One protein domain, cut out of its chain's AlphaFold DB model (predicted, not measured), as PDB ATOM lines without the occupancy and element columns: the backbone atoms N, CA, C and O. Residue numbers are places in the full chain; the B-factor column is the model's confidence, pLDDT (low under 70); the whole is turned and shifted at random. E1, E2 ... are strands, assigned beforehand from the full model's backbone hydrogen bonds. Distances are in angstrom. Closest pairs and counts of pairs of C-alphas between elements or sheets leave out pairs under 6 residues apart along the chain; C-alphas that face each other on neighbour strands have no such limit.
ATOM      1  N   ARG A  19     148.668 166.188 268.286       96.31
ATOM      2  CA  ARG A  19     147.214 165.963 268.252       96.31
ATOM      3  C   ARG A  19     146.541 166.556 269.487       96.31
ATOM      4  O   ARG A  19     147.224 166.820 270.471       96.31
ATOM      5  N   GLY A  20     145.221 166.735 269.423       95.62
ATOM      6  CA  GLY A  20     144.409 167.200 270.551       95.62
ATOM      7  C   GLY A  20     144.614 168.685 270.845       95.62
ATOM      8  O   GLY A  20     145.121 169.054 271.901       95.62
ATOM      9  N   PHE A  21     144.269 169.547 269.885       97.75
ATOM     10  CA  PHE A  21     144.349 170.993 270.072       97.75
ATOM     11  C   PHE A  21     143.026 171.511 270.633       97.75
ATOM     12  O   PHE A  21     142.012 171.495 269.935       97.75
ATOM     13  N   ASN A  22     143.075 172.030 271.857       97.94
ATOM     14  CA  ASN A  22     141.943 172.645 272.541       97.94
ATOM     15  C   ASN A  22     142.197 174.144 272.713       97.94
ATOM     16  O   ASN A  22     143.311 174.559 273.040       97.94
ATOM     17  N   THR A  23     141.158 174.947 272.510       98.00
ATOM     18  CA  THR A  23     141.130 176.366 272.870       98.00
ATOM     19  C   THR A  23     140.253 176.516 274.100       98.00
ATOM     20  O   THR A  23     139.136 176.001 274.120       98.00
ATOM     21  N   TYR A  24     140.763 177.202 275.118       98.19
ATOM     22  CA  TYR A  24     140.081 177.389 276.394       98.19
ATOM     23  C   TYR A  24     139.514 178.806 276.496       98.19
ATOM     24  O   TYR A  24     140.107 179.753 275.973       98.19
ATOM     25  N   GLY A  25     138.370 178.935 277.166       97.06
ATOM     26  CA  GLY A  25     137.772 180.208 277.551       97.06
ATOM     27  C   GLY A  25     138.584 180.927 278.630       97.06
ATOM     28  O   GLY A  25     139.702 180.531 278.967       97.06
ATOM     29  N   LYS A  26     138.032 182.011 279.173       97.44
ATOM     30  CA  LYS A  26     138.726 182.833 280.170       97.44
ATOM     31  C   LYS A  26     138.558 182.276 281.583       97.44
ATOM     32  O   LYS A  26     137.763 181.372 281.828       97.44
ATOM     33  N   LYS A  27     139.303 182.851 282.529       97.06
ATOM     34  CA  LYS A  27     139.237 182.488 283.950       97.06
ATOM     35  C   LYS A  27     137.847 182.708 284.534       97.06
ATOM     36  O   LYS A  27     137.385 181.885 285.315       97.06
ATOM     37  N   GLU A  28     137.219 183.821 284.171       96.75
ATOM     38  CA  GLU A  28     135.904 184.241 284.663       96.75
ATOM     39  C   GLU A  28     134.805 183.252 284.251       96.75
ATOM     40  O   GLU A  28     133.829 183.082 284.973       96.75
ATOM     41  N   ASP A  29     135.033 182.553 283.138       95.81
ATOM     42  CA  ASP A  29     134.165 181.524 282.574       95.81
ATOM     43  C   ASP A  29     134.525 180.113 283.073       95.81
ATOM     44  O   ASP A  29     133.920 179.139 282.647       95.81
ATOM     45  N   PHE A  30     135.511 179.974 283.968       96.50
ATOM     46  CA  PHE A  30     136.056 178.694 284.451       96.50
ATOM     47  C   PHE A  30     136.863 177.888 283.414       96.50
ATOM     48  O   PHE A  30     136.982 176.670 283.529       96.50
ATOM     49  N   TYR A  31     137.484 178.555 282.434       97.19
ATOM     50  CA  TYR A  31     138.319 177.935 281.388       97.19
ATOM     51  C   TYR A  31     137.659 176.746 280.650       97.19
ATOM     52  O   TYR A  31     138.294 175.696 280.495       97.19
ATOM     53  N   PRO A  32     136.413 176.862 280.158       97.50
ATOM     54  CA  PRO A  32     135.762 175.787 279.423       97.50
ATOM     55  C   PRO A  32     136.480 175.576 278.089       97.50
ATOM     56  O   PRO A  32     137.119 176.487 277.559       97.50
ATOM     57  N   VAL A  33     136.379 174.382 277.510       97.88
ATOM     58  CA  VAL A  33     136.901 174.149 276.158       97.88
ATOM     59  C   VAL A  33     135.913 174.753 275.164       97.88
ATOM     60  O   VAL A  33     134.805 174.261 275.032       97.88
ATOM     61  N   ILE A  34     136.302 175.804 274.446       97.94
ATOM     62  CA  ILE A  34     135.407 176.531 273.522       97.94
ATOM     63  C   ILE A  34     135.601 176.132 272.057       97.94
ATOM     64  O   ILE A  34     134.731 176.363 271.223       97.94
ATOM     65  N   ALA A  35     136.745 175.529 271.728       98.06
ATOM     66  CA  ALA A  35     136.984 174.976 270.404       98.06
ATOM     67  C   ALA A  35     137.967 173.809 270.454       98.06
ATOM     68  O   ALA A  35     138.934 173.829 271.221       98.06
ATOM     69  N   VAL A  36     137.759 172.824 269.586       97.94
ATOM     70  CA  VAL A  36     138.626 171.651 269.449       97.94
ATOM     71  C   VAL A  36     138.994 171.416 267.988       97.94
ATOM     72  O   VAL A  36     138.217 171.699 267.078       97.94
ATOM     73  N   ARG A  37     140.192 170.878 267.750       96.75
ATOM     74  CA  ARG A  37     140.576 170.257 266.473       96.75
ATOM     75  C   ARG A  37     141.582 169.139 266.713       96.75
ATOM     76  O   ARG A  37     142.512 169.273 267.513       96.75
ATOM     77  N   GLN A  38     141.433 168.032 265.992       95.06
ATOM     78  CA  GLN A  38     142.269 166.853 266.224       95.06
ATOM     79  C   GLN A  38     143.728 167.082 265.816       95.06
ATOM     80  O   GLN A  38     144.644 166.635 266.505       95.06
ATOM     81  N   THR A  39     143.953 167.814 264.724       95.75
ATOM     82  CA  THR A  39     145.269 168.261 264.245       95.75
ATOM     83  C   THR A  39     145.154 169.679 263.679       95.75
ATOM     84  O   THR A  39     144.050 170.171 263.456       95.75
ATOM     85  N   GLN A  40     146.283 170.330 263.384       94.19
ATOM     86  CA  GLN A  40     146.282 171.645 262.726       94.19
ATOM     87  C   GLN A  40     145.749 171.628 261.285       94.19
ATOM     88  O   GLN A  40     145.424 172.690 260.770       94.19
ATOM     89  N   SER A  41     145.642 170.453 260.654       94.56
ATOM     90  CA  SER A  41     145.080 170.305 259.305       94.56
ATOM     91  C   SER A  41     143.550 170.231 259.283       94.56
ATOM     92  O   SER A  41     142.967 170.320 258.209       94.56
ATOM     93  N   HIS A  42     142.898 170.049 260.437       95.69
ATOM     94  CA  HIS A  42     141.439 170.065 260.545       95.69
ATOM     95  C   HIS A  42     140.939 171.477 260.868       95.69
ATOM     96  O   HIS A  42     141.611 172.245 261.568       95.69
ATOM     97  N   GLY A  43     139.734 171.792 260.389       96.75
ATOM     98  CA  GLY A  43     138.996 172.973 260.828       96.75
ATOM     99  C   GLY A  43     138.604 172.896 262.307       96.75
ATOM    100  O   GLY A  43     138.750 171.855 262.952       96.75
ATOM    101  N   LEU A  44     138.128 174.015 262.853       97.62
ATOM    102  CA  LEU A  44     137.704 174.109 264.249       97.62
ATOM    103  C   LEU A  44     136.272 173.608 264.422       97.62
ATOM    104  O   LEU A  44     135.378 174.026 263.694       97.62
ATOM    105  N   THR A  45     136.063 172.781 265.437       98.19
ATOM    106  CA  THR A  45     134.739 172.511 265.989       98.19
ATOM    107  C   THR A  45     134.526 173.431 267.184       98.19
ATOM    108  O   THR A  45     135.345 173.430 268.105       98.19
ATOM    109  N   LEU A  46     133.460 174.226 267.160       98.50
ATOM    110  CA  LEU A  46     133.109 175.177 268.216       98.50
ATOM    111  C   LEU A  46     132.150 174.526 269.216       98.50
ATOM    112  O   LEU A  46     131.304 173.722 268.826       98.50
ATOM    113  N   LEU A  47     132.299 174.876 270.494       98.25
ATOM    114  CA  LEU A  47     131.487 174.367 271.596       98.25
ATOM    115  C   LEU A  47     130.746 175.525 272.271       98.25
ATOM    116  O   LEU A  47     131.372 176.503 272.684       98.25
ATOM    117  N   GLY A  48     129.426 175.403 272.384       97.44
ATOM    118  CA  GLY A  48     128.562 176.294 273.152       97.44
ATOM    119  C   GLY A  48     128.156 175.673 274.483       97.44
ATOM    120  O   GLY A  48     128.246 174.464 274.683       97.44
ATOM    121  N   TYR A  49     127.717 176.511 275.414       97.69
ATOM    122  CA  TYR A  49     127.402 176.106 276.779       97.69
ATOM    123  C   TYR A  49     126.095 176.732 277.262       97.69
ATOM    124  O   TYR A  49     125.595 177.697 276.677       97.69
ATOM    125  N   ASP A  50     125.523 176.171 278.322       96.62
ATOM    126  CA  ASP A  50     124.427 176.797 279.052       96.62
ATOM    127  C   ASP A  50     124.879 178.079 279.775       96.62
ATOM    128  O   ASP A  50     126.067 178.386 279.872       96.62
ATOM    129  N   THR A  51     123.917 178.831 280.317       94.69
ATOM    130  CA  THR A  51     124.147 180.126 280.985       94.69
ATOM    131  C   THR A  51     125.212 180.070 282.081       94.69
ATOM    132  O   THR A  51     125.882 181.069 282.337       94.69
ATOM    133  N   HIS A  52     125.364 178.920 282.742       94.19
ATOM    134  CA  HIS A  52     126.290 178.735 283.858       94.19
ATOM    135  C   HIS A  52     127.526 177.904 283.504       94.19
ATOM    136  O   HIS A  52     128.310 177.596 284.398       94.19
ATOM    137  N   LEU A  53     127.726 177.583 282.221       95.06
ATOM    138  CA  LEU A  53     128.895 176.851 281.722       95.06
ATOM    139  C   LEU A  53     129.071 175.460 282.357       95.06
ATOM    140  O   LEU A  53     130.178 174.930 282.445       95.06
ATOM    141  N   CYS A  54     127.964 174.857 282.785       94.50
ATOM    142  CA  CYS A  54     127.902 173.530 283.376       94.50
ATOM    143  C   CYS A  54     127.868 172.438 282.303       94.50
ATOM    144  O   CYS A  54     128.511 171.398 282.450       94.50
ATOM    145  N   LEU A  55     127.090 172.649 281.240       96.88
ATOM    146  CA  LEU A  55     126.818 171.657 280.207       96.88
ATOM    147  C   LEU A  55     127.033 172.258 278.826       96.88
ATOM    148  O   LEU A  55     126.672 173.402 278.555       96.88
ATOM    149  N   ASN A  56     127.602 171.454 277.934       96.19
ATOM    150  CA  ASN A  56     127.708 171.816 276.532       96.19
ATOM    151  C   ASN A  56     126.316 171.741 275.885       96.19
ATOM    152  O   ASN A  56     125.648 170.706 275.957       96.19
ATOM    153  N   THR A  57     125.886 172.842 275.273       97.81
ATOM    154  CA  THR A  57     124.567 172.990 274.648       97.81
ATOM    155  C   THR A  57     124.633 173.122 273.137       97.81
ATOM    156  O   THR A  57     123.590 173.029 272.494       97.81
ATOM    157  N   SER A  58     125.811 173.296 272.535       97.88
ATOM    158  CA  SER A  58     125.931 173.271 271.079       97.88
ATOM    159  C   SER A  58     127.309 172.848 270.582       97.88
ATOM    160  O   SER A  58     128.346 173.066 271.205       97.88
ATOM    161  N   LEU A  59     127.308 172.233 269.407       97.56
ATOM    162  CA  LEU A  59     128.490 171.803 268.681       97.56
ATOM    163  C   LEU A  59     128.355 172.290 267.240       97.56
ATOM    164  O   LEU A  59     127.476 171.810 266.523       97.56
ATOM    165  N   THR A  60     129.239 173.185 266.803       98.50
ATOM    166  CA  THR A  60     129.295 173.645 265.408       98.50
ATOM    167  C   THR A  60     130.534 173.079 264.728       98.50
ATOM    168  O   THR A  60     131.661 173.318 265.165       98.50
ATOM    169  N   LEU A  61     130.334 172.307 263.667       97.88
ATOM    170  CA  LEU A  61     131.403 171.724 262.863       97.88
ATOM    171  C   LEU A  61     132.047 172.769 261.924       97.88
ATOM    172  O   LEU A  61     131.465 173.828 261.688       97.88
ATOM    173  N   PRO A  62     133.243 172.490 261.361       97.25
ATOM    174  CA  PRO A  62     133.928 173.426 260.463       97.25
ATOM    175  C   PRO A  62     133.160 173.801 259.188       97.25
ATOM    176  O   PRO A  62     133.466 174.817 258.571       97.25
ATOM    177  N   ASP A  63     132.207 172.969 258.774       96.81
ATOM    178  CA  ASP A  63     131.314 173.188 257.632       96.81
ATOM    179  C   ASP A  63     130.069 174.022 257.988       96.81
ATOM    180  O   ASP A  63     129.258 174.326 257.116       96.81
ATOM    181  N   GLY A  64     129.927 174.423 259.257       97.00
ATOM    182  CA  GLY A  64     128.794 175.189 259.767       97.00
ATOM    183  C   GLY A  64     127.615 174.336 260.238       97.00
ATOM    184  O   GLY A  64     126.652 174.900 260.756       97.00
ATOM    185  N   CYS A  65     127.666 173.006 260.117       98.06
ATOM    186  CA  CYS A  65     126.624 172.136 260.659       98.06
ATOM    187  C   CYS A  65     126.596 172.214 262.191       98.06
ATOM    188  O   CYS A  65     127.617 172.018 262.852       98.06
TER     189      CYS A  65
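Overview. This is residues 19 to 65 of the 377 residues of an uncharacterized protein of Pseudomonas poae (UniProt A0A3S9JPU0). One flat, twisted sheet of four short strands zigzags in chain order, E1 E2 E3 E4, as a meander, each strand the antiparallel neighbour of the one before. The printed part has 47 residues and no named helix; it is all strand, with 19 residues in named elements. It is only just compact, close to loose: radius of gyration of the C-alphas 11.1 A, spans 31 by 22 by 11 A.

Along the chain. Find C-alpha 21 at (144.349, 170.993, 270.072); E1 runs from there to 24, 10.0 A. Next come E2, residues 33 to 37, 11.1 A, and E3, residues 45 to 49, 13.5 A. E4, residues 56 to 60, 11.4 A, ends at (129.295, 173.645, 265.408).

Arrangement. Edge strand E1 forms a hairpin with E2 at 164 degrees; look at N 23 and O 35, 2.8 A. Hairpin E2 and E3 has N 45 and O 36, 2.9 A. Hairpin E3 and E4 has N 48 and O 58, 2.8 A. E1 is apart from E3 and E4.

Size, cuts and confidence. The C-alphas of Ser 41 and His 52 are farthest apart, 32.0 A. The printed part has no cut, its three links are short, and no printed residue is under 70 in pLDDT.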